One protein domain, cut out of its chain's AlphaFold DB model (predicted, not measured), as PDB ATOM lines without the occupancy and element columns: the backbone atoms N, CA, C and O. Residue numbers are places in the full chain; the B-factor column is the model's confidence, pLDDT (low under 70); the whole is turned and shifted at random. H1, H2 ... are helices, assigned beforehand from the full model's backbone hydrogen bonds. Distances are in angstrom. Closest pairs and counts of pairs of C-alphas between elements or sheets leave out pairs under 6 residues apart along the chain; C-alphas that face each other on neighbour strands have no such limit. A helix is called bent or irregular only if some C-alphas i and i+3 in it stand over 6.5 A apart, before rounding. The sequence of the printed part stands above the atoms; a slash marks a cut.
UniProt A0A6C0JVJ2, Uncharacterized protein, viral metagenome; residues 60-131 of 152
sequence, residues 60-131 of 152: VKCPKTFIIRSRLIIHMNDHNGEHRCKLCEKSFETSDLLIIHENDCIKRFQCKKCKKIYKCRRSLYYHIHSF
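What this domain is: This is residues 60 to 131 of the 152 residues of an uncharacterized protein of viral metagenome (UniProt A0A6C0JVJ2). Three short helices are strung along an elongated, loose chain, none touching another: H1 at one end of the length, H3 at the other, and H2 over to one side between them. Before each of H2 and H3 the chain makes a long loop that goes out and folds back, residues 81 to 94 and residues 106 to 120; H2 and H3 run roughly lengthwise, while H1 runs mostly across the length. The printed part has 72 residues, with H1, H2 and H3 in that order along the chain and no named strand. The class is all helix, though under half of the residues, 32 of 72, are in named elements. The whole is loose, with a radius of gyration of the C-alphas of 15.5 A, and spans 46 by 26 by 18 A.

Where its parts are: The longest helix by residues is H1, residues 69 to 80, measuring 16.5 A from its first to its last C-alpha. It begins with C-alpha 69 at (-51.491, -47.531, -45.332) and ends with C-alpha 80 at (-48.621, -31.667, -41.891). H2, residues 95 to 105, measures 14.5 A. H3, residues 121 to 129, measures 12.3 A and ends with C-alpha 129 at (-20.350, -33.812, -21.583). No helix is bent or irregular.

How they stand to each other: H1 and H2 are apart, with no C-alpha of the one within 8 A of the other. By the same test H2 and H3 are apart, and so are H1 and H3. The N-to-C direction of H1 has its largest component, 0.97, along y. The direction of H2 has components 0.75 along x and 0.65 along z, and that of H3 has 0.81 along x and 0.50 along z. In H3 every O i to N i+4 pair is within hydrogen-bond range, against 6 of 8 in H1 and 6 of 7 in H2.

The domain as a whole: The two C-alphas farthest apart are those of Val 60 and Lys 113, at 46.8 A, and the first and last printed C-alphas, of Val 60 and Phe 131, are 45.8 A apart. The link from H1 to H2, 14 residues, is long, and its C-alphas lie 3 to 14 A from the mean of the C-alphas. The link from H2 to H3, 15 residues, is also long, with C-alphas 9 to 25 A from that mean. The printed part has no cut. The mean pLDDT of the printed part is 83.0; residues 105 to 109, residues 119 to 121 and residue 131 are under 70.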
ATOM      1  N   VAL A  60     -48.801 -37.800 -51.874       92.25
ATOM      2  CA  VAL A  60     -49.256 -36.724 -52.778       92.25
ATOM      3  C   VAL A  60     -48.373 -35.471 -52.708       92.25
ATOM      4  O   VAL A  60     -48.489 -34.597 -53.556       92.25
ATOM      5  N   LYS A  61     -47.489 -35.378 -51.704       93.56
ATOM      6  CA  LYS A  61     -46.599 -34.228 -51.456       93.56
ATOM      7  C   LYS A  61     -45.128 -34.479 -51.813       93.56
ATOM      8  O   LYS A  61     -44.344 -33.535 -51.824       93.56
ATOM      9  N   CYS A  62     -44.716 -35.724 -52.055       94.25
ATOM     10  CA  CYS A  62     -43.337 -36.068 -52.422       94.25
ATOM     11  C   CYS A  62     -43.279 -37.434 -53.141       94.25
ATOM     12  O   CYS A  62     -44.231 -38.207 -53.039       94.25
ATOM     13  N   PRO A  63     -42.176 -37.802 -53.824       90.94
ATOM     14  CA  PRO A  63     -42.099 -39.049 -54.597       90.94
ATOM     15  C   PRO A  63     -41.992 -40.331 -53.743       90.94
ATOM     16  O   PRO A  63     -41.803 -41.416 -54.292       90.94
ATOM     17  N   LYS A  64     -42.093 -40.249 -52.407       89.19
ATOM     18  CA  LYS A  64     -42.058 -41.432 -51.533       89.19
ATOM     19  C   LYS A  64     -43.318 -42.277 -51.699       89.19
ATOM     20  O   LYS A  64     -44.424 -41.770 -51.884       89.19
ATOM     21  N   THR A  65     -43.150 -43.588 -51.581       88.25
ATOM     22  CA  THR A  65     -44.220 -44.563 -51.793       88.25
ATOM     23  C   THR A  65     -44.187 -45.651 -50.716       88.25
ATOM     24  O   THR A  65     -43.128 -45.979 -50.176       88.25
ATOM     25  N   PHE A  66     -45.357 -46.176 -50.346       87.06
ATOM     26  CA  PHE A  66     -45.535 -46.976 -49.133       87.06
ATOM     27  C   PHE A  66     -46.381 -48.216 -49.388       87.06
ATOM     28  O   PHE A  66     -47.474 -48.154 -49.932       87.06
ATOM     29  N   ILE A  67     -45.910 -49.359 -48.904       81.38
ATOM     30  CA  ILE A  67     -46.614 -50.642 -49.046       81.38
ATOM     31  C   ILE A  67     -47.834 -50.745 -48.105       81.38
ATOM     32  O   ILE A  67     -48.793 -51.471 -48.368       81.38
ATOM     33  N   ILE A  68     -47.790 -50.053 -46.963       82.81
ATOM     34  CA  ILE A  68     -48.758 -50.198 -45.869       82.81
ATOM     35  C   ILE A  68     -49.387 -48.835 -45.588       82.81
ATOM     36  O   ILE A  68     -48.664 -47.859 -45.386       82.81
ATOM     37  N   ARG A  69     -50.726 -48.776 -45.531       86.50
ATOM     38  CA  ARG A  69     -51.491 -47.531 -45.332       86.50
ATOM     39  C   ARG A  69     -51.078 -46.771 -44.069       86.50
ATOM     40  O   ARG A  69     -50.867 -45.570 -44.159       86.50
ATOM     41  N   SER A  70     -50.870 -47.463 -42.949       89.25
ATOM     42  CA  SER A  70     -50.390 -46.854 -41.700       89.25
ATOM     43  C   SER A  70     -49.057 -46.121 -41.864       89.25
ATOM     44  O   SER A  70     -48.885 -45.019 -41.357       89.25
ATOM     45  N   ARG A  71     -48.122 -46.679 -42.648       90.75
ATOM     46  CA  ARG A  71     -46.836 -46.028 -42.940       90.75
ATOM     47  C   ARG A  71     -46.994 -44.786 -43.816       90.75
ATOM     48  O   ARG A  71     -46.262 -43.830 -43.595       90.75
ATOM     49  N   LEU A  72     -47.939 -44.781 -44.764       91.75
ATOM     50  CA  LEU A  72     -48.271 -43.565 -45.512       91.75
ATOM     51  C   LEU A  72     -48.884 -42.506 -44.586       91.75
ATOM     52  O   LEU A  72     -48.464 -41.362 -44.655       91.75
ATOM     53  N   ILE A  73     -49.816 -42.872 -43.700       92.88
ATOM     54  CA  ILE A  73     -50.436 -41.933 -42.744       92.88
ATOM     55  C   ILE A  73     -49.371 -41.308 -41.831       92.88
ATOM     56  O   ILE A  73     -49.250 -40.087 -41.785       92.88
ATOM     57  N   ILE A  74     -48.525 -42.126 -41.194       94.75
ATOM     58  CA  ILE A  74     -47.412 -41.645 -40.356       94.75
ATOM     59  C   ILE A  74     -46.480 -40.714 -41.149       94.75
ATOM     60  O   ILE A  74     -46.045 -39.696 -40.624       94.75
ATOM     61  N   HIS A  75     -46.204 -41.020 -42.419       94.19
ATOM     62  CA  HIS A  75     -45.395 -40.156 -43.276       94.19
ATOM     63  C   HIS A  75     -46.100 -38.844 -43.669       94.19
ATOM     64  O   HIS A  75     -45.457 -37.797 -43.722       94.19
ATOM     65  N   MET A  76     -47.413 -38.855 -43.915       94.38
ATOM     66  CA  MET A  76     -48.178 -37.620 -44.128       94.38
ATOM     67  C   MET A  76     -48.111 -36.707 -42.895       94.38
ATOM     68  O   MET A  76     -48.082 -35.486 -43.055       94.38
ATOM     69  N   ASN A  77     -47.949 -37.288 -41.701       93.44
ATOM     70  CA  ASN A  77     -47.744 -36.546 -40.458       93.44
ATOM     71  C   ASN A  77     -46.363 -35.868 -40.360       93.44
ATOM     72  O   ASN A  77     -46.229 -34.861 -39.667       93.44
ATOM     73  N   ASP A  78     -45.372 -36.295 -41.153       88.38
ATOM     74  CA  ASP A  78     -44.127 -35.533 -41.354       88.38
ATOM     75  C   ASP A  78     -44.349 -34.281 -42.231       88.38
ATOM     76  O   ASP A  78     -43.576 -33.326 -42.158       88.38
ATOM     77  N   HIS A  79     -45.399 -34.277 -43.064       91.31
ATOM     78  CA  HIS A  79     -45.736 -33.191 -43.992       91.31
ATOM     79  C   HIS A  79     -46.796 -32.199 -43.480       91.31
ATOM     80  O   HIS A  79     -46.927 -31.123 -44.070       91.31
ATOM     81  N   ASN A  80     -47.619 -32.563 -42.492       89.94
ATOM     82  CA  ASN A  80     -48.621 -31.667 -41.891       89.94
ATOM     83  C   ASN A  80     -48.399 -31.420 -40.383       89.94
ATOM     84  O   ASN A  80     -48.912 -30.438 -39.860       89.94
ATOM     85  N   GLY A  81     -47.612 -32.258 -39.695       87.31
ATOM     86  CA  GLY A  81     -47.347 -32.158 -38.256       87.31
ATOM     87  C   GLY A  81     -48.487 -32.620 -37.338       87.31
ATOM     88  O   GLY A  81     -48.343 -32.504 -36.124       87.31
ATOM     89  N   GLU A  82     -49.589 -33.146 -37.880       89.62
ATOM     90  CA  GLU A  82     -50.864 -33.359 -37.176       89.62
ATOM     91  C   GLU A  82     -50.745 -34.324 -35.986       89.62
ATOM     92  O   GLU A  82     -51.096 -33.971 -34.864       89.62
ATOM     93  N   HIS A  83     -50.157 -35.507 -36.196       94.06
ATOM     94  CA  HIS A  83     -49.858 -36.468 -35.125       94.06
ATOM     95  C   HIS A  83     -48.354 -36.531 -34.798       94.06
ATOM     96  O   HIS A  83     -47.802 -37.618 -34.600       94.06
ATOM     97  N   ARG A  84     -47.656 -35.386 -34.784       91.19
ATOM     98  CA  ARG A  84     -46.211 -35.309 -34.491       91.19
ATOM     99  C   ARG A  84     -45.948 -34.733 -33.100       91.19
ATOM    100  O   ARG A  84     -46.307 -33.596 -32.808       91.19
ATOM    101  N   CYS A  85     -45.243 -35.494 -32.265       86.31
ATOM    102  CA  CYS A  85     -44.853 -35.055 -30.927       86.31
ATOM    103  C   CYS A  85     -43.936 -33.835 -30.995       86.31
ATOM    104  O   CYS A  85     -42.846 -33.902 -31.569       86.31
ATOM    105  N   LYS A  86     -44.334 -32.736 -30.349       82.81
ATOM    106  CA  LYS A  86     -43.579 -31.469 -30.387       82.81
ATOM    107  C   LYS A  86     -42.255 -31.522 -29.609       82.81
ATOM    108  O   LYS A  86     -41.385 -30.687 -29.835       82.81
ATOM    109  N   LEU A  87     -42.084 -32.503 -28.718       74.31
ATOM    110  CA  LEU A  87     -40.871 -32.674 -27.909       74.31
ATOM    111  C   LEU A  87     -39.782 -33.470 -28.640       74.31
ATOM    112  O   LEU A  87     -38.650 -33.004 -28.759       74.31
ATOM    113  N   CYS A  88     -40.111 -34.670 -29.131       79.44
ATOM    114  CA  CYS A  88     -39.134 -35.566 -29.762       79.44
ATOM    115  C   CYS A  88     -39.263 -35.674 -31.290       79.44
ATOM    116  O   CYS A  88     -38.519 -36.438 -31.904       79.44
ATOM    117  N   GLU A  89     -40.191 -34.923 -31.890       85.69
ATOM    118  CA  GLU A  89     -40.448 -34.837 -33.333       85.69
ATOM    119  C   GLU A  89     -40.935 -36.133 -34.003       85.69
ATOM    120  O   GLU A  89     -41.019 -36.193 -35.229       85.69
ATOM    121  N   LYS A  90     -41.293 -37.156 -33.219       87.06
ATOM    122  CA  LYS A  90     -41.792 -38.443 -33.718       87.06
ATOM    123  C   LYS A  90     -43.259 -38.355 -34.153       87.06
ATOM    124  O   LYS A  90     -44.099 -37.878 -33.393       87.06
ATOM    125  N   SER A  91     -43.551 -38.878 -35.341       93.25
ATOM    126  CA  SER A  91     -44.894 -38.975 -35.926       93.25
ATOM    127  C   SER A  91     -45.600 -40.287 -35.544       93.25
ATOM    128  O   SER A  91     -44.966 -41.345 -35.457       93.25
ATOM    129  N   PHE A  92     -46.916 -40.220 -35.335       93.31
ATOM    130  CA  PHE A  92     -47.793 -41.332 -34.944       93.31
ATOM    131  C   PHE A  92     -48.922 -41.534 -35.960       93.31
ATOM    132  O   PHE A  92     -49.144 -40.692 -36.823       93.31
ATOM    133  N   GLU A  93     -49.610 -42.679 -35.910       92.94
ATOM    134  CA  GLU A  93     -50.729 -42.958 -36.825       92.94
ATOM    135  C   GLU A  93     -52.005 -42.222 -36.394       92.94
ATOM    136  O   GLU A  93     -52.691 -41.649 -37.236       92.94
ATOM    137  N   THR A  94     -52.277 -42.170 -35.086       93.75
ATOM    138  CA  THR A  94     -53.470 -41.555 -34.485       93.75
ATOM    139  C   THR A  94     -53.112 -40.586 -33.356       93.75
ATOM    140  O   THR A  94     -52.029 -40.672 -32.767       93.75
ATOM    141  N   SER A  95     -54.059 -39.708 -33.019       93.75
ATOM    142  CA  SER A  95     -54.023 -38.819 -31.853       93.75
ATOM    143  C   SER A  95     -53.807 -39.574 -30.538       93.75
ATOM    144  O   SER A  95     -52.967 -39.172 -29.742       93.75
ATOM    145  N   ASP A  96     -54.488 -40.701 -30.318       94.75
ATOM    146  CA  ASP A  96     -54.386 -41.458 -29.059       94.75
ATOM    147  C   ASP A  96     -52.969 -41.997 -28.829       94.75
ATOM    148  O   ASP A  96     -52.428 -41.929 -27.725       94.75
ATOM    149  N   LEU A  97     -52.329 -42.492 -29.896       94.00
ATOM    150  CA  LEU A  97     -50.946 -42.966 -29.846       94.00
ATOM    151  C   LEU A  97     -49.961 -41.818 -29.597       94.00
ATOM    152  O   LEU A  97     -48.951 -42.031 -28.922       94.00
ATOM    153  N   LEU A  98     -50.261 -40.616 -30.103       93.44
ATOM    154  CA  LEU A  98     -49.516 -39.406 -29.769       93.44
ATOM    155  C   LEU A  98     -49.700 -39.038 -28.287       93.44
ATOM    156  O   LEU A  98     -48.698 -38.857 -27.610       93.44
ATOM    157  N   ILE A  99     -50.928 -38.998 -27.761       90.38
ATOM    158  CA  ILE A  99     -51.220 -38.630 -26.362       90.38
ATOM    159  C   ILE A  99     -50.547 -39.599 -25.379       90.38
ATOM    160  O   ILE A  99     -49.879 -39.172 -24.433       90.38
ATOM    161  N   ILE A 100     -50.663 -40.912 -25.615       89.69
ATOM    162  CA  ILE A 100     -49.975 -41.939 -24.815       89.69
ATOM    163  C   ILE A 100     -48.460 -41.708 -24.854       89.69
ATOM    164  O   ILE A 100     -47.798 -41.727 -23.816       89.69
ATOM    165  N   HIS A 101     -47.908 -41.446 -26.041       87.62
ATOM    166  CA  HIS A 101     -46.490 -41.157 -26.174       87.62
ATOM    167  C   HIS A 101     -46.077 -39.854 -25.482       87.62
ATOM    168  O   HIS A 101     -45.019 -39.833 -24.860       87.62
ATOM    169  N   GLU A 102     -46.863 -38.783 -25.568       82.69
ATOM    170  CA  GLU A 102     -46.538 -37.497 -24.954       82.69
ATOM    171  C   GLU A 102     -46.526 -37.602 -23.432       82.69
ATOM    172  O   GLU A 102     -45.582 -37.112 -22.820       82.69
ATOM    173  N   ASN A 103     -47.436 -38.367 -22.826       80.19
ATOM    174  CA  ASN A 103     -47.393 -38.667 -21.391       80.19
ATOM    175  C   ASN A 103     -46.078 -39.338 -20.936       80.19
ATOM    176  O   ASN A 103     -45.634 -39.117 -19.809       80.19
ATOM    177  N   ASP A 104     -45.424 -40.124 -21.796       73.44
ATOM    178  CA  ASP A 104     -44.117 -40.734 -21.512       73.44
ATOM    179  C   ASP A 104     -42.924 -39.902 -22.013       73.44
ATOM    180  O   ASP A 104     -41.832 -39.965 -21.439       73.44
ATOM    181  N   CYS A 105     -43.119 -39.086 -23.049       69.62
ATOM    182  CA  CYS A 105     -42.110 -38.182 -23.583       69.62
ATOM    183  C   CYS A 105     -41.919 -36.965 -22.675       69.62
ATOM    184  O   CYS A 105     -40.788 -36.560 -22.447       69.62
ATOM    185  N   ILE A 106     -42.991 -36.429 -22.087       61.81
ATOM    186  CA  ILE A 106     -42.948 -35.365 -21.071       61.81
ATOM    187  C   ILE A 106     -42.152 -35.831 -19.837       61.81
ATOM    188  O   ILE A 106     -41.436 -35.042 -19.223       61.81
ATOM    189  N   LYS A 107     -42.175 -37.133 -19.512       56.66
ATOM    190  CA  LYS A 107     -41.413 -37.712 -18.389       56.66
ATOM    191  C   LYS A 107     -39.886 -37.775 -18.613       56.66
ATOM    192  O   LYS A 107     -39.177 -38.185 -17.690       56.66
ATOM    193  N   ARG A 108     -39.330 -37.411 -19.785       63.81
ATOM    194  CA  ARG A 108     -37.865 -37.400 -20.057       63.81
ATOM    195  C   ARG A 108     -37.461 -36.242 -20.998       63.81
ATOM    196  O   ARG A 108     -38.129 -35.976 -21.976       63.81
ATOM    197  N   PHE A 109     -36.336 -35.545 -20.830       68.44
ATOM    198  CA  PHE A 109     -35.075 -35.977 -20.224       68.44
ATOM    199  C   PHE A 109     -34.501 -34.916 -19.268       68.44
ATOM    200  O   PHE A 109     -33.828 -33.986 -19.705       68.44
ATOM    201  N   GLN A 110     -34.707 -35.049 -17.957       72.12
ATOM    202  CA  GLN A 110     -34.125 -34.119 -16.983       72.12
ATOM    203  C   GLN A 110     -32.638 -34.413 -16.707       72.12
ATOM    204  O   GLN A 110     -32.260 -35.554 -16.431       72.12
ATOM    205  N   CYS A 111     -31.789 -33.381 -16.718       77.06
ATOM    206  CA  CYS A 111     -30.434 -33.472 -16.183       77.06
ATOM    207  C   CYS A 111     -30.475 -33.601 -14.658       77.06
ATOM    208  O   CYS A 111     -31.010 -32.739 -13.963       77.06
ATOM    209  N   LYS A 112     -29.861 -34.657 -14.117       77.19
ATOM    210  CA  LYS A 112     -29.866 -34.916 -12.669       77.19
ATOM    211  C   LYS A 112     -29.125 -33.847 -11.852       77.19
ATOM    212  O   LYS A 112     -29.534 -33.610 -10.722       77.19
ATOM    213  N   LYS A 113     -28.090 -33.208 -12.424       78.50
ATOM    214  CA  LYS A 113     -27.242 -32.200 -11.757       78.50
ATOM    215  C   LYS A 113     -27.915 -30.825 -11.653       78.50
ATOM    216  O   LYS A 113     -28.024 -30.283 -10.565       78.50
ATOM    217  N   CYS A 114     -28.385 -30.273 -12.773       83.00
ATOM    218  CA  CYS A 114     -28.918 -28.903 -12.835       83.00
ATOM    219  C   CYS A 114     -30.450 -28.824 -12.988       83.00
ATOM    220  O   CYS A 114     -30.996 -27.740 -13.174       83.00
ATOM    221  N   LYS A 115     -31.145 -29.971 -12.993       80.81
ATOM    222  CA  LYS A 115     -32.606 -30.124 -13.158       80.81
ATOM    223  C   LYS A 115     -33.215 -29.554 -14.455       80.81
ATOM    224  O   LYS A 115     -34.423 -29.683 -14.651       80.81
ATOM    225  N   LYS A 116     -32.407 -29.031 -15.388       75.25
ATOM    226  CA  LYS A 116     -32.844 -28.620 -16.737       75.25
ATOM    227  C   LYS A 116     -33.408 -29.814 -17.513       75.25
ATOM    228  O   LYS A 116     -32.834 -30.903 -17.478       75.25
ATOM    229  N   ILE A 117     -34.522 -29.615 -18.214       75.19
ATOM    230  CA  ILE A 117     -35.205 -30.649 -19.006       75.19
ATOM    231  C   ILE A 117     -34.792 -30.526 -20.477       75.19
ATOM    232  O   ILE A 117     -34.698 -29.427 -21.017       75.19
ATOM    233  N   TYR A 118     -34.539 -31.663 -21.123       74.69
ATOM    234  CA  TYR A 118     -34.077 -31.752 -22.504       74.69
ATOM    235  C   TYR A 118     -35.086 -32.486 -23.375       74.69
ATOM    236  O   TYR A 118     -35.545 -33.577 -23.033       74.69
ATOM    237  N   LYS A 119     -35.353 -31.905 -24.549       56.66
ATOM    238  CA  LYS A 119     -36.305 -32.414 -25.545       56.66
ATOM    239  C   LYS A 119     -35.942 -33.788 -26.128       56.66
ATOM    240  O   LYS A 119     -36.809 -34.541 -26.553       56.66
ATOM    241  N   CYS A 120     -34.656 -34.150 -26.130       63.75
ATOM    242  CA  CYS A 120     -34.205 -35.475 -26.548       63.75
ATOM    243  C   CYS A 120     -32.879 -35.887 -25.884       63.75
ATOM    244  O   CYS A 120     -32.091 -35.052 -25.425       63.75
ATOM    245  N   ARG A 121     -32.594 -37.198 -25.895       68.31
ATOM    246  CA  ARG A 121     -31.384 -37.801 -25.303       68.31
ATOM    247  C   ARG A 121     -30.077 -37.183 -25.816       68.31
ATOM    248  O   ARG A 121     -29.136 -37.052 -25.041       68.31
ATOM    249  N   ARG A 122     -30.016 -36.784 -27.094       72.69
ATOM    250  CA  ARG A 122     -28.821 -36.173 -27.708       72.69
ATOM    251  C   ARG A 122     -28.500 -34.811 -27.089       72.69
ATOM    252  O   ARG A 122     -27.347 -34.541 -26.777       72.69
ATOM    253  N   SER A 123     -29.517 -33.981 -26.850       74.62
ATOM    254  CA  SER A 123     -29.342 -32.678 -26.201       74.62
ATOM    255  C   SER A 123     -28.932 -32.819 -24.732       74.62
ATOM    256  O   SER A 123     -28.055 -32.083 -24.286       74.62
ATOM    257  N   LEU A 124     -29.486 -33.803 -24.007       78.38
ATOM    258  CA  LEU A 124     -29.030 -34.125 -22.648       78.38
ATOM    259  C   LEU A 124     -27.560 -34.589 -22.641       78.38
ATOM    260  O   LEU A 124     -26.789 -34.158 -21.790       78.38
ATOM    261  N   TYR A 125     -27.167 -35.438 -23.595       77.62
ATOM    262  CA  TYR A 125     -25.795 -35.938 -23.725       77.62
ATOM    263  C   TYR A 125     -24.787 -34.802 -23.952       77.62
ATOM    264  O   TYR A 125     -23.839 -34.671 -23.178       77.62
ATOM    265  N   TYR A 126     -25.027 -33.924 -24.934       80.44
ATOM    266  CA  TYR A 126     -24.166 -32.755 -25.152       80.44
ATOM    267  C   TYR A 126     -24.087 -31.862 -23.912       80.44
ATOM    268  O   TYR A 126     -23.000 -31.428 -23.545       80.44
ATOM    269  N   HIS A 127     -25.204 -31.611 -23.231       83.06
ATOM    270  CA  HIS A 127     -25.204 -30.812 -22.008       83.06
ATOM    271  C   HIS A 127     -24.353 -31.423 -20.878       83.06
ATOM    272  O   HIS A 127     -23.619 -30.688 -20.222       83.06
ATOM    273  N   ILE A 128     -24.419 -32.744 -20.668       78.44
ATOM    274  CA  ILE A 128     -23.646 -33.431 -19.620       78.44
ATOM    275  C   ILE A 128     -22.140 -33.422 -19.929       78.44
ATOM    276  O   ILE A 128     -21.345 -33.259 -19.007       78.44
ATOM    277  N   HIS A 129     -21.751 -33.596 -21.197       79.38
ATOM    278  CA  HIS A 129     -20.350 -33.812 -21.583       79.38
ATOM    279  C   HIS A 129     -19.610 -32.569 -22.111       79.38
ATOM    280  O   HIS A 129     -18.387 -32.563 -22.103       79.38
ATOM    281  N   SER A 130     -20.298 -31.497 -22.525       76.88
ATOM    282  CA  SER A 130     -19.656 -30.265 -23.040       76.88
ATOM    283  C   SER A 130     -19.286 -29.237 -21.959       76.88
ATOM    284  O   SER A 130     -19.236 -28.044 -22.243       76.88
ATOM    285  N   PHE A 131     -19.101 -29.668 -20.707       65.06
ATOM    286  CA  PHE A 131     -18.846 -28.830 -19.517       65.06
ATOM    287  C   PHE A 131     -19.918 -27.768 -19.168       65.06
ATOM    288  O   PHE A 131     -19.863 -27.173 -18.097       65.06
TER     289      PHE A 131